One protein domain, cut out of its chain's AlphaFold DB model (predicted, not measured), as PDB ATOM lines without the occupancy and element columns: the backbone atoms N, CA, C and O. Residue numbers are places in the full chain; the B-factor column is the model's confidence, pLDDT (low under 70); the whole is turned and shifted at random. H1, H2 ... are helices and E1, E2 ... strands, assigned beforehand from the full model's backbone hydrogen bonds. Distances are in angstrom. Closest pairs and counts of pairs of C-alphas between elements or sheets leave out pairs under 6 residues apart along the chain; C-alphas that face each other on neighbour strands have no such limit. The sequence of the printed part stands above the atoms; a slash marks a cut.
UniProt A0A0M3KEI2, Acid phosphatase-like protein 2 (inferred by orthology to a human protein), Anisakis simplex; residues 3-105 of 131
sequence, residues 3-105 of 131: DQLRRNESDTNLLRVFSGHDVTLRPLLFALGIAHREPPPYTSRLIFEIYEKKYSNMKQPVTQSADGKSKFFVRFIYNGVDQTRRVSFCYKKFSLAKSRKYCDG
ATOM      1  N   ASP A   3      54.852 113.154 101.686       48.09
ATOM      2  CA  ASP A   3      54.370 114.123 100.684       48.09
ATOM      3  C   ASP A   3      55.508 114.908 100.000       48.09
ATOM      4  O   ASP A   3      55.332 115.440  98.907       48.09
ATOM      5  N   GLN A   4      56.719 114.899 100.576       52.72
ATOM      6  CA  GLN A   4      57.927 115.411  99.915       52.72
ATOM      7  C   GLN A   4      58.478 114.458  98.840       52.72
ATOM      8  O   GLN A   4      59.418 114.822  98.141       52.72
ATOM      9  N   LEU A   5      57.926 113.244  98.711       54.69
ATOM     10  CA  LEU A   5      58.287 112.282  97.663       54.69
ATOM     11  C   LEU A   5      57.486 112.493  96.372       54.69
ATOM     12  O   LEU A   5      57.727 111.802  95.388       54.69
ATOM     13  N   ARG A   6      56.517 113.417  96.371       54.09
ATOM     14  CA  ARG A   6      55.597 113.641  95.256       54.09
ATOM     15  C   ARG A   6      55.747 115.061  94.703       54.09
ATOM     16  O   ARG A   6      54.874 115.900  94.913       54.09
ATOM     17  N   ARG A   7      56.863 115.345  94.022       56.81
ATOM     18  CA  ARG A   7      57.087 116.620  93.313       56.81
ATOM     19  C   ARG A   7      57.647 116.414  91.899       56.81
ATOM     20  O   ARG A   7      58.294 115.410  91.628       56.81
ATOM     21  N   ASN A   8      57.313 117.383  91.045       47.31
ATOM     22  CA  ASN A   8      57.471 117.465  89.590       47.31
ATOM     23  C   ASN A   8      58.853 117.069  89.027       47.31
ATOM     24  O   ASN A   8      59.869 117.609  89.446       47.31
ATOM     25  N   GLU A   9      58.819 116.167  88.038       54.88
ATOM     26  CA  GLU A   9      59.558 116.042  86.756       54.88
ATOM     27  C   GLU A   9      60.968 116.646  86.495       54.88
ATOM     28  O   GLU A   9      61.428 116.493  85.367       54.88
ATOM     29  N   SER A  10      61.728 117.244  87.423       47.09
ATOM     30  CA  SER A  10      63.020 117.856  87.022       47.09
ATOM     31  C   SER A  10      64.210 117.827  87.990       47.09
ATOM     32  O   SER A  10      65.157 118.558  87.744       47.09
ATOM     33  N   ASP A  11      64.246 116.967  89.015       51.09
ATOM     34  CA  ASP A  11      65.490 116.701  89.774       51.09
ATOM     35  C   ASP A  11      65.673 115.196  90.016       51.09
ATOM     36  O   ASP A  11      65.364 114.620  91.064       51.09
ATOM     37  N   THR A  12      66.123 114.515  88.967       58.00
ATOM     38  CA  THR A  12      66.357 113.072  88.942       58.00
ATOM     39  C   THR A  12      67.656 112.715  89.665       58.00
ATOM     40  O   THR A  12      68.731 112.872  89.094       58.00
ATOM     41  N   ASN A  13      67.507 112.184  90.888       57.47
ATOM     42  CA  ASN A  13      68.451 111.410  91.728       57.47
ATOM     43  C   ASN A  13      68.721 112.055  93.092       57.47
ATOM     44  O   ASN A  13      69.835 112.453  93.426       57.47
ATOM     45  N   LEU A  14      67.677 112.112  93.918       75.75
ATOM     46  CA  LEU A  14      67.774 112.613  95.279       75.75
ATOM     47  C   LEU A  14      68.253 111.515  96.241       75.75
ATOM     48  O   LEU A  14      67.470 110.670  96.677       75.75
ATOM     49  N   LEU A  15      69.532 111.554  96.606       87.62
ATOM     50  CA  LEU A  15      70.070 110.786  97.726       87.62
ATOM     51  C   LEU A  15      69.931 111.608  99.012       87.62
ATOM     52  O   LEU A  15      70.484 112.699  99.120       87.62
ATOM     53  N   ARG A  16      69.213 111.074 100.004       90.19
ATOM     54  CA  ARG A  16      69.169 111.634 101.362       90.19
ATOM     55  C   ARG A  16      69.845 110.663 102.318       90.19
ATOM     56  O   ARG A  16      69.419 109.516 102.422       90.19
ATOM     57  N   VAL A  17      70.876 111.135 103.009       93.56
ATOM     58  CA  VAL A  17      71.606 110.356 104.012       93.56
ATOM     59  C   VAL A  17      71.332 110.960 105.380       93.56
ATOM     60  O   VAL A  17      71.512 112.157 105.581       93.56
ATOM     61  N   PHE A  18      70.898 110.117 106.309       93.94
ATOM     62  CA  PHE A  18      70.708 110.472 107.709       93.94
ATOM     63  C   PHE A  18      71.689 109.647 108.538       93.94
ATOM     64  O   PHE A  18      71.807 108.440 108.324       93.94
ATOM     65  N   SER A  19      72.392 110.300 109.459       94.56
ATOM     66  CA  SER A  19      73.219 109.627 110.460       94.56
ATOM     67  C   SER A  19      72.450 109.552 111.776       94.56
ATOM     68  O   SER A  19      71.717 110.478 112.120       94.56
ATOM     69  N   GLY A  20      72.602 108.448 112.496       93.88
ATOM     70  CA  GLY A  20      71.956 108.207 113.778       93.88
ATOM     71  C   GLY A  20      72.684 107.114 114.550       93.88
ATOM     72  O   GLY A  20      73.671 106.555 114.068       93.88
ATOM     73  N   HIS A  21      72.184 106.806 115.742       95.44
ATOM     74  CA  HIS A  21      72.761 105.784 116.611       95.44
ATOM     75  C   HIS A  21      71.988 104.463 116.510       95.44
ATOM     76  O   HIS A  21      70.897 104.390 115.939       95.44
ATOM     77  N   ASP A  22      72.539 103.408 117.101       94.69
ATOM     78  CA  ASP A  22      71.842 102.144 117.341       94.69
ATOM     79  C   ASP A  22      70.480 102.351 118.022       94.69
ATOM     80  O   ASP A  22      69.480 101.795 117.572       94.69
ATOM     81  N   VAL A  23      70.411 103.242 119.015       95.25
ATOM     82  CA  VAL A  23      69.167 103.640 119.698       95.25
ATOM     83  C   VAL A  23      68.154 104.335 118.780       95.25
ATOM     84  O   VAL A  23      66.963 104.330 119.074       95.25
ATOM     85  N   THR A  24      68.589 104.894 117.646       94.94
ATOM     86  CA  THR A  24      67.703 105.437 116.603       94.94
ATOM     87  C   THR A  24      67.246 104.342 115.640       94.94
ATOM     88  O   THR A  24      66.083 104.288 115.245       94.94
ATOM     89  N   LEU A  25      68.163 103.456 115.249       95.25
ATOM     90  CA  LEU A  25      67.911 102.411 114.262       95.25
ATOM     91  C   LEU A  25      67.023 101.292 114.818       95.25
ATOM     92  O   LEU A  25      66.138 100.802 114.117       95.25
ATOM     93  N   ARG A  26      67.225 100.923 116.083       94.75
ATOM     94  CA  ARG A  26      66.451  99.912 116.805       94.75
ATOM     95  C   ARG A  26      64.933 100.116 116.686       94.75
ATOM     96  O   ARG A  26      64.276  99.258 116.092       94.75
ATOM     97  N   PRO A  27      64.336 101.228 117.162       92.88
ATOM     98  CA  PRO A  27      62.886 101.420 117.092       92.88
ATOM     99  C   PRO A  27      62.355 101.432 115.652       92.88
ATOM    100  O   PRO A  27      61.248 100.952 115.409       92.88
ATOM    101  N   LEU A  28      63.149 101.888 114.673       94.00
ATOM    102  CA  LEU A  28      62.778 101.817 113.256       94.00
ATOM    103  C   LEU A  28      62.668 100.367 112.763       94.00
ATOM    104  O   LEU A  28      61.693 100.018 112.095       94.00
ATOM    105  N   LEU A  29      63.634  99.508 113.099       95.25
ATOM    106  CA  LEU A  29      63.606  98.093 112.718       95.25
ATOM    107  C   LEU A  29      62.438  97.352 113.384       95.25
ATOM    108  O   LEU A  29      61.776  96.553 112.716       95.25
ATOM    109  N   PHE A  30      62.132  97.672 114.647       93.19
ATOM    110  CA  PHE A  30      60.948  97.160 115.347       93.19
ATOM    111  C   PHE A  30      59.642  97.589 114.670       93.19
ATOM    112  O   PHE A  30      58.810  96.733 114.369       93.19
ATOM    113  N   ALA A  31      59.473  98.879 114.363       92.69
ATOM    114  CA  ALA A  31      58.267  99.388 113.703       92.69
ATOM    115  C   ALA A  31      58.038  98.732 112.327       92.69
ATOM    116  O   ALA A  31      56.910  98.393 111.957       92.69
ATOM    117  N   LEU A  32      59.117  98.493 111.577       93.69
ATOM    118  CA  LEU A  32      59.059  97.811 110.285       93.69
ATOM    119  C   LEU A  32      58.892  96.287 110.402       93.69
ATOM    120  O   LEU A  32      58.611  95.643 109.392       93.69
ATOM    121  N   GLY A  33      59.041  95.695 111.589       93.44
ATOM    122  CA  GLY A  33      59.000  94.243 111.789       93.44
ATOM    123  C   GLY A  33      60.187  93.503 111.160       93.44
ATOM    124  O   GLY A  33      60.064  92.340 110.777       93.44
ATOM    125  N   ILE A  34      61.331  94.173 111.003       94.44
ATOM    126  CA  ILE A  34      62.541  93.584 110.421       94.44
ATOM    127  C   ILE A  34      63.315  92.871 111.528       94.44
ATOM    128  O   ILE A  34      63.717  93.495 112.507       94.44
ATOM    129  N   ALA A  35      63.569  91.571 111.368       93.12
ATOM    130  CA  ALA A  35      64.409  90.820 112.298       93.12
ATOM    131  C   ALA A  35      65.857  91.339 112.275       93.12
ATOM    132  O   ALA A  35      66.452  91.501 111.205       93.12
ATOM    133  N   HIS A  36      66.428  91.580 113.452       93.38
ATOM    134  CA  HIS A  36      67.764  92.145 113.621       93.38
ATOM    135  C   HIS A  36      68.438  91.607 114.890       93.38
ATOM    136  O   HIS A  36      67.789  91.007 115.744       93.38
ATOM    137  N   ARG A  37      69.762  91.780 114.973       93.81
ATOM    138  CA  ARG A  37      70.544  91.534 116.193       93.81
ATOM    139  C   ARG A  37      70.625  92.819 117.011       93.81
ATOM    140  O   ARG A  37      70.642  93.898 116.423       93.81
ATOM    141  N   GLU A  38      70.709  92.664 118.327       93.38
ATOM    142  CA  GLU A  38      70.817  93.758 119.290       93.38
ATOM    143  C   GLU A  38      72.130  93.645 120.087       93.38
ATOM    144  O   GLU A  38      72.374  92.582 120.669       93.38
ATOM    145  N   PRO A  39      72.972  94.697 120.115       91.44
ATOM    146  CA  PRO A  39      72.837  95.929 119.326       91.44
ATOM    147  C   PRO A  39      73.063  95.678 117.816       91.44
ATOM    148  O   PRO A  39      73.717  94.693 117.440       91.44
ATOM    149  N   PRO A  40      72.557  96.552 116.921       93.56
ATOM    150  CA  PRO A  40      72.931  96.540 115.513       93.56
ATOM    151  C   PRO A  40      74.461  96.610 115.346       93.56
ATOM    152  O   PRO A  40      75.107  97.424 116.004       93.56
ATOM    153  N   PRO A  41      75.069  95.805 114.453       94.25
ATOM    154  CA  PRO A  41      76.503  95.880 114.180       94.25
ATOM    155  C   PRO A  41      76.950  97.273 113.720       94.25
ATOM    156  O   PRO A  41      76.163  98.027 113.138       94.25
ATOM    157  N   TYR A  42      78.237  97.588 113.877       94.31
ATOM    158  CA  TYR A  42      78.815  98.799 113.293       94.31
ATOM    159  C   TYR A  42      78.510  98.911 111.799       94.31
ATOM    160  O   TYR A  42      78.471  97.911 111.078       94.31
ATOM    161  N   THR A  43      78.305 100.145 111.331       94.12
ATOM    162  CA  THR A  43      77.922 100.468 109.942       94.12
ATOM    163  C   THR A  43      76.571  99.884 109.507       94.12
ATOM    164  O   THR A  43      76.282  99.782 108.307       94.12
ATOM    165  N   SER A  44      75.722  99.515 110.477       96.75
ATOM    166  CA  SER A  44      74.352  99.113 110.175       96.75
ATOM    167  C   SER A  44      73.601 100.239 109.480       96.75
ATOM    168  O   SER A  44      73.670 101.399 109.881       96.75
ATOM    169  N   ARG A  45      72.881  99.889 108.417       96.62
ATOM    170  CA  ARG A  45      72.184 100.844 107.555       96.62
ATOM    171  C   ARG A  45      70.843 100.295 107.104       96.62
ATOM    172  O   ARG A  45      70.731  99.132 106.708       96.62
ATOM    173  N   LEU A  46      69.851 101.173 107.119       97.12
ATOM    174  CA  LEU A  46      68.527 100.946 106.564       97.12
ATOM    175  C   LEU A  46      68.347 101.879 105.366       97.12
ATOM    176  O   LEU A  46      68.436 103.095 105.506       97.12
ATOM    177  N   ILE A  47      68.121 101.303 104.191       96.75
ATOM    178  CA  ILE A  47      67.973 102.037 102.933       96.75
ATOM    179  C   ILE A  47      66.532 101.888 102.449       96.75
ATOM    180  O   ILE A  47      66.006 100.774 102.366       96.75
ATOM    181  N   PHE A  48      65.923 103.020 102.103       94.38
ATOM    182  CA  PHE A  48      64.631 103.100 101.430       94.38
ATOM    183  C   PHE A  48      64.882 103.503  99.981       94.38
ATOM    184  O   PHE A  48      65.306 104.625  99.711       94.38
ATOM    185  N   GLU A  49      64.617 102.602  99.044       93.06
ATOM    186  CA  GLU A  49      64.678 102.919  97.619       93.06
ATOM    187  C   GLU A  49      63.267 103.142  97.099       93.06
ATOM    188  O   GLU A  49      62.364 102.346  97.369       93.06
ATOM    189  N   ILE A  50      63.077 104.223  96.353       89.50
ATOM    190  CA  ILE A  50      61.771 104.649  95.866       89.50
ATOM    191  C   ILE A  50      61.803 104.615  94.345       89.50
ATOM    192  O   ILE A  50      62.689 105.187  93.717       89.50
ATOM    193  N   TYR A  51      60.823 103.938  93.764       86.31
ATOM    194  CA  TYR A  51      60.699 103.736  92.330       86.31
ATOM    195  C   TYR A  51      59.371 104.286  91.845       86.31
ATOM    196  O   TYR A  51      58.337 104.039  92.458       86.31
ATOM    197  N   GLU A  52      59.368 104.958  90.703       82.81
ATOM    198  CA  GLU A  52      58.144 105.374  90.029       82.81
ATOM    199  C   GLU A  52      57.940 104.532  88.771       82.81
ATOM    200  O   GLU A  52      58.854 104.352  87.963       82.81
ATOM    201  N   LYS A  53      56.732 103.992  88.586       74.94
ATOM    202  CA  LYS A  53      56.404 103.298  87.340       74.94
ATOM    203  C   LYS A  53      56.086 104.326  86.257       74.94
ATOM    204  O   LYS A  53      54.982 104.863  86.223       74.94
ATOM    205  N   LYS A  54      57.032 104.536  85.337       68.69
ATOM    206  CA  LYS A  54      56.791 105.281  84.096       68.69
ATOM    207  C   LYS A  54      55.868 104.468  83.185       68.69
ATOM    208  O   LYS A  54      56.164 103.320  82.857       68.69
ATOM    209  N   TYR A  55      54.742 105.046  82.785       59.94
ATOM    210  CA  TYR A  55      53.860 104.473  81.768       59.94
ATOM    211  C   TYR A  55      54.275 105.011  80.394       59.94
ATOM    212  O   TYR A  55      53.583 105.832  79.805       59.94
ATOM    213  N   SER A  56      55.436 104.596  79.884       48.53
ATOM    214  CA  SER A  56      55.793 104.858  78.488       48.53
ATOM    215  C   SER A  56      54.999 103.894  77.601       48.53
ATOM    216  O   SER A  56      55.093 102.686  77.812       48.53
ATOM    217  N   ASN A  57      54.245 104.417  76.626       46.16
ATOM    218  CA  ASN A  57      53.491 103.705  75.570       46.16
ATOM    219  C   ASN A  57      51.958 103.589  75.729       46.16
ATOM    220  O   ASN A  57      51.367 102.639  75.222       46.16
ATOM    221  N   MET A  58      51.272 104.569  76.326       44.41
ATOM    222  CA  MET A  58      49.858 104.807  75.985       44.41
ATOM    223  C   MET A  58      49.738 106.126  75.219       44.41
ATOM    224  O   MET A  58      50.072 107.179  75.747       44.41
ATOM    225  N   LYS A  59      49.241 106.062  73.974       41.28
ATOM    226  CA  LYS A  59      48.807 107.205  73.138       41.28
ATOM    227  C   LYS A  59      47.529 107.867  73.684       41.28
ATOM    228  O   LYS A  59      46.633 108.231  72.931       41.28
ATOM    229  N   GLN A  60      47.413 107.978  74.997       39.31
ATOM    230  CA  GLN A  60      46.424 108.830  75.630       39.31
ATOM    231  C   GLN A  60      47.205 109.895  76.390       39.31
ATOM    232  O   GLN A  60      48.197 109.550  77.040       39.31
ATOM    233  N   PRO A  61      46.797 111.176  76.320       37.16
ATOM    234  CA  PRO A  61      47.277 112.140  77.295       37.16
ATOM    235  C   PRO A  61      47.073 111.518  78.677       37.16
ATOM    236  O   PRO A  61      46.130 110.751  78.881       37.16
ATOM    237  N   VAL A  62      47.960 111.812  79.624       46.69
ATOM    238  CA  VAL A  62      47.830 111.405  81.030       46.69
ATOM    239  C   VAL A  62      46.652 112.167  81.666       46.69
ATOM    240  O   VAL A  62      46.755 112.808  82.702       46.69
ATOM    241  N   THR A  63      45.473 112.116  81.051       40.22
ATOM    242  CA  THR A  63      44.210 112.206  81.751       40.22
ATOM    243  C   THR A  63      44.112 110.913  82.531       40.22
ATOM    244  O   THR A  63      43.686 109.884  82.021       40.22
ATOM    245  N   GLN A  64      44.631 110.980  83.753       39.31
ATOM    246  CA  GLN A  64      43.980 110.385  84.898       39.31
ATOM    247  C   GLN A  64      43.568 108.917  84.645       39.31
ATOM    248  O   GLN A  64      42.474 108.620  84.174       39.31
ATOM    249  N   SER A  65      44.363 107.972  85.182       40.97
ATOM    250  CA  SER A  65      43.709 106.856  85.904       40.97
ATOM    251  C   SER A  65      42.537 107.462  86.679       40.97
ATOM    252  O   SER A  65      42.711 108.586  87.126       40.97
ATOM    253  N   ALA A  66      41.399 106.811  86.889       44.62
ATOM    254  CA  ALA A  66      40.237 107.448  87.539       44.62
ATOM    255  C   ALA A  66      40.496 108.123  88.930       44.62
ATOM    256  O   ALA A  66      39.575 108.661  89.526       44.62
ATOM    257  N   ASP A  67      41.743 108.121  89.434       45.31
ATOM    258  CA  ASP A  67      42.283 108.853  90.588       45.31
ATOM    259  C   ASP A  67      43.583 109.698  90.321       45.31
ATOM    260  O   ASP A  67      44.149 110.278  91.238       45.31
ATOM    261  N   GLY A  68      44.135 109.788  89.101       41.56
ATOM    262  CA  GLY A  68      45.216 110.735  88.739       41.56
ATOM    263  C   GLY A  68      46.581 110.598  89.447       41.56
ATOM    264  O   GLY A  68      47.365 111.545  89.435       41.56
ATOM    265  N   LYS A  69      46.904 109.465  90.094       50.81
ATOM    266  CA  LYS A  69      48.143 109.314  90.897       50.81
ATOM    267  C   LYS A  69      49.190 108.445  90.200       50.81
ATOM    268  O   LYS A  69      48.898 107.307  89.829       50.81
ATOM    269  N   SER A  70      50.425 108.944  90.086       55.69
ATOM    270  CA  SER A  70      51.573 108.102  89.747       55.69
ATOM    271  C   SER A  70      51.766 107.022  90.819       55.69
ATOM    272  O   SER A  70      51.599 107.260  92.020       55.69
ATOM    273  N   LYS A  71      52.034 105.785  90.383       75.25
ATOM    274  CA  LYS A  71      52.249 104.652  91.291       75.25
ATOM    275  C   LYS A  71      53.729 104.580  91.636       75.25
ATOM    276  O   LYS A  71      54.531 104.149  90.804       75.25
ATOM    277  N   PHE A  72      54.065 104.982  92.858       84.12
ATOM    278  CA  PHE A  72      55.393 104.773  93.421       84.12
ATOM    279  C   PHE A  72      55.448 103.479  94.236       84.12
ATOM    280  O   PHE A  72      54.454 103.016  94.804       84.12
ATOM    281  N   PHE A  73      56.630 102.890  94.273       88.19
ATOM    282  CA  PHE A  73      56.944 101.644  94.941       88.19
ATOM    283  C   PHE A  73      58.169 101.836  95.823       88.19
ATOM    284  O   PHE A  73      59.015 102.677  95.531       88.19
ATOM    285  N   VAL A  74      58.270 101.050  96.889       91.50
ATOM    286  CA  VAL A  74      59.358 101.159  97.862       91.50
ATOM    287  C   VAL A  74      60.009  99.798  98.085       91.50
ATOM    288  O   VAL A  74      59.317  98.775  98.172       91.50
ATOM    289  N   ARG A  75      61.342  99.788  98.170       93.25
ATOM    290  CA  ARG A  75      62.162  98.651  98.606       93.25
ATOM    291  C   ARG A  75      62.878  99.016  99.906       93.25
ATOM    292  O   ARG A  75      63.354 100.140 100.052       93.25
ATOM    293  N   PHE A  76      62.940  98.073 100.841       95.25
ATOM    294  CA  PHE A  76      63.575  98.237 102.150       95.25
ATOM    295  C   PHE A  76      64.779  97.305 102.229       95.25
ATOM    296  O   PHE A  76      64.620  96.090 102.114       95.25
ATOM    297  N   ILE A  77      65.975  97.852 102.428       96.50
ATOM    298  CA  ILE A  77      67.220  97.080 102.493       96.50
ATOM    299  C   ILE A  77      67.874  97.319 103.849       96.50
ATOM    300  O   ILE A  77      68.183  98.457 104.195       96.50
ATOM    301  N   TYR A  78      68.121  96.245 104.597       97.31
ATOM    302  CA  TYR A  78      68.845  96.294 105.866       97.31
ATOM    303  C   TYR A  78      70.161  95.535 105.732       97.31
ATOM    304  O   TYR A  78      70.159  94.353 105.388       97.31
ATOM    305  N   ASN A  79      71.284  96.223 105.962       96.50
ATOM    306  CA  ASN A  79      72.640  95.665 105.868       96.50
ATOM    307  C   ASN A  79      72.913  94.905 104.556       96.50
ATOM    308  O   ASN A  79      73.579  93.876 104.538       96.50
ATOM    309  N   GLY A  80      72.387  95.427 103.441       95.69
ATOM    310  CA  GLY A  80      72.549  94.845 102.104       95.69
ATOM    311  C   GLY A  80      71.552  93.736 101.751       95.69
ATOM    312  O   GLY A  80      71.551  93.273 100.616       95.69
ATOM    313  N   VAL A  81      70.673  93.337 102.675       95.25
ATOM    314  CA  VAL A  81      69.652  92.308 102.442       95.25
ATOM    315  C   VAL A  81      68.290  92.960 102.205       95.25
ATOM    316  O   VAL A  81      67.850  93.783 103.008       95.25
ATOM    317  N   ASP A  82      67.605  92.574 101.125       94.19
ATOM    318  CA  ASP A  82      66.238  93.022 100.827       94.19
ATOM    319  C   ASP A  82      65.245  92.452 101.856       94.19
ATOM    320  O   ASP A  82      65.034  91.241 101.955       94.19
ATOM    321  N   GLN A  83      64.631  93.346 102.626       94.62
ATOM    322  CA  GLN A  83      63.651  93.036 103.663       94.62
ATOM    323  C   GLN A  83      62.220  93.359 103.233       94.62
ATOM    324  O   GLN A  83      61.293  93.162 104.012       94.62
ATOM    325  N   THR A  84      61.994  93.825 102.004       92.44
ATOM    326  CA  THR A  84      60.702  94.366 101.544       92.44
ATOM    327  C   THR A  84      59.537  93.409 101.764       92.44
ATOM    328  O   THR A  84      58.443  93.823 102.145       92.44
ATOM    329  N   ARG A  85      59.771  92.106 101.576       89.06
ATOM    330  CA  ARG A  85      58.757  91.071 101.814       89.06
ATOM    331  C   ARG A  85      58.471  90.827 103.289       89.06
ATOM    332  O   ARG A  85      57.412  90.305 103.582       89.06
ATOM    333  N   ARG A  86      59.384  91.165 104.194       89.38
ATOM    334  CA  ARG A  86      59.255  90.951 105.643       89.38
ATOM    335  C   ARG A  86      58.699  92.168 106.376       89.38
ATOM    336  O   ARG A  86      58.267  92.021 107.510       89.38
ATOM    337  N   VAL A  87      58.672  93.335 105.728       93.12
ATOM    338  CA  VAL A  87      58.105  94.548 106.324       93.12
ATOM    339  C   VAL A  87      56.640  94.326 106.702       93.12
ATOM    340  O   VAL A  87      55.837  93.865 105.881       93.12
ATOM    341  N   SER A  88      56.302  94.677 107.942       91.19
ATOM    342  CA  SER A  88      55.045  94.358 108.634       91.19
ATOM    343  C   SER A  88      53.786  94.704 107.827       91.19
ATOM    344  O   SER A  88      52.874  93.882 107.698       91.19
ATOM    345  N   PHE A  89      53.754  95.889 107.216       89.62
ATOM    346  CA  PHE A  89      52.625  96.374 106.415       89.62
ATOM    347  C   PHE A  89      52.666  95.936 104.939       89.62
ATOM    348  O   PHE A  89      51.661  96.046 104.237       89.62
ATOM    349  N   CYS A  90      53.790  95.395 104.459       88.06
ATOM    350  CA  CYS A  90      53.945  94.947 103.074       88.06
ATOM    351  C   CYS A  90      53.698  93.433 102.908       88.06
ATOM    352  O   CYS A  90      53.061  93.019 101.934       88.06
ATOM    353  N   TYR A  91      54.157  92.598 103.852       80.00
ATOM    354  CA  TYR A  91      54.151  91.125 103.761       80.00
ATOM    355  C   TYR A  91      52.781  90.534 103.387       80.00
ATOM    356  O   TYR A  91      52.669  89.738 102.448       80.00
ATOM    357  N   LYS A  92      51.709  90.975 104.061       70.75
ATOM    358  CA  LYS A  92      50.346  90.446 103.862       70.75
ATOM    359  C   LYS A  92      49.830  90.644 102.431       70.75
ATOM    360  O   LYS A  92      49.035  89.845 101.946       70.75
ATOM    361  N   LYS A  93      50.289  91.688 101.733       68.62
ATOM    362  CA  LYS A  93      49.878  91.994 100.352       68.62
ATOM    363  C   LYS A  93      50.754  91.299  99.301       68.62
ATOM    364  O   LYS A  93      50.312  91.146  98.166       68.62
ATOM    365  N   PHE A  94      51.951  90.830  99.668       66.31
ATOM    366  CA  PHE A  94      52.796  90.004  98.795       66.31
ATOM    367  C   PHE A  94      52.325  88.552  98.697       66.31
ATOM    368  O   PHE A  94      52.469  87.952  97.636       66.31
ATOM    369  N   SER A  95      51.729  88.004  99.760       57.09
ATOM    370  CA  SER A  95      51.178  86.636  99.763       57.09
ATOM    371  C   SER A  95      50.168  86.407  98.621       57.09
ATOM    372  O   SER A  95      50.143  85.344  98.006       57.09
ATOM    373  N   LEU A  96      49.423  87.454  98.248       56.91
ATOM    374  CA  LEU A  96      48.428  87.441  97.169       56.91
ATOM    375  C   LEU A  96      49.023  87.615  95.758       56.91
ATOM    376  O   LEU A  96      48.359  87.319  94.770       56.91
ATOM    377  N   ALA A  97      50.262  88.099  95.633       56.81
ATOM    378  CA  ALA A  97      50.897  88.393  94.351       56.81
ATOM    379  C   ALA A  97      52.332  87.849  94.337       56.81
ATOM    380  O   ALA A  97      53.293  88.589  94.564       56.81
ATOM    381  N   LYS A  98      52.472  86.546  94.041       54.59
ATOM    382  CA  LYS A  98      53.741  85.782  94.060       54.59
ATOM    383  C   LYS A  98      54.919  86.477  93.347       54.59
ATOM    384  O   LYS A  98      56.069  86.256  93.731       54.59
ATOM    385  N   SER A  99      54.655  87.347  92.370       59.00
ATOM    386  CA  SER A  99      55.652  88.004  91.513       59.00
ATOM    387  C   SER A  99      56.052  89.432  91.907       59.00
ATOM    388  O   SER A  99      56.967  89.986  91.294       59.00
ATOM    389  N   ARG A 100      55.417  90.072  92.901       66.38
ATOM    390  CA  ARG A 100      55.803  91.450  93.250       66.38
ATOM    391  C   ARG A 100      57.150  91.453  93.985       66.38
ATOM    392  O   ARG A 100      57.350  90.696  94.941       66.38
ATOM    393  N   LYS A 101      58.066  92.311  93.519       77.75
ATOM    394  CA  LYS A 101      59.381  92.588  94.131       77.75
ATOM    395  C   LYS A 101      59.379  93.837  95.024       77.75
ATOM    396  O   LYS A 101      60.195  93.931  95.925       77.75
ATOM    397  N   TYR A 102      58.445  94.762  94.801       86.44
ATOM    398  CA  TYR A 102      58.402  96.065  95.469       86.44
ATOM    399  C   TYR A 102      57.101  96.260  96.247       86.44
ATOM    400  O   TYR A 102      56.054  95.742  95.841       86.44
ATOM    401  N   CYS A 103      57.162  97.000  97.356       89.81
ATOM    402  CA  CYS A 103      55.988  97.345  98.148       89.81
ATOM    403  C   CYS A 103      55.268  98.548  97.528       89.81
ATOM    404  O   CYS A 103      55.911  99.468  97.030       89.81
ATOM    405  N   ASP A 104      53.935  98.538  97.530       88.69
ATOM    406  CA  ASP A 104      53.140  99.669  97.045       88.69
ATOM    407  C   ASP A 104      53.316 100.859  97.994       88.69
ATOM    408  O   ASP A 104      53.095 100.736  99.200       88.69
ATOM    409  N   GLY A 105      53.706 102.010  97.451       87.44
ATOM    410  CA  GLY A 105      53.985 103.212  98.227       87.44
ATOM    411  C   GLY A 105      52.809 103.715  99.067       87.44
ATOM    412  O   GLY A 105      53.015 104.341 100.108       87.44
TER     413      GLY A 105
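This is residues 3 to 105 of the 131 residues of the protein "Acid phosphatase-like protein 2 (inferred by orthology to a human protein)" of Anisakis simplex (UniProt A0A0M3KEI2). What is seen? There is little regular structure: antiparallel hairpin E1 and E2 has H1 near one end, and residues 56 to 68 stick out beyond the other. What builds it? The 103 printed residues, mixed in class, include H1, E1, E2 and H2 in that order. The whole is loose, with radius of gyration of the C-alphas 16.6 A and spans 53 by 34 by 20 A.

What comes first? H1, residues 22 to 32, begins at C-alpha (71.842, 102.144, 117.341). What follows? E1 is residues 46 to 52, E2 residues 72 to 78; H2, residues 88 to 94, ends at C-alpha (52.796, 90.004, 98.795).

Do the strands pair? E1 and E2 are antiparallel; N 47 and O 77 are 2.8 A apart. Do the helices touch? They only just touch, with 3 C-alpha pairs within 8 A, Leu 32 and Ser 88 closest, 5.5 A. Within hydrogen-bond range are 5 of 7 O i to N i+4 pairs in H1, 1 of 3 in H2, and 2 of 4 O i to N i+3 pairs in H2.

Any cut? The printed part has no cut. Where is confidence low? Residues 3 to 13, 54 to 70 and 93 to 100 are under 70.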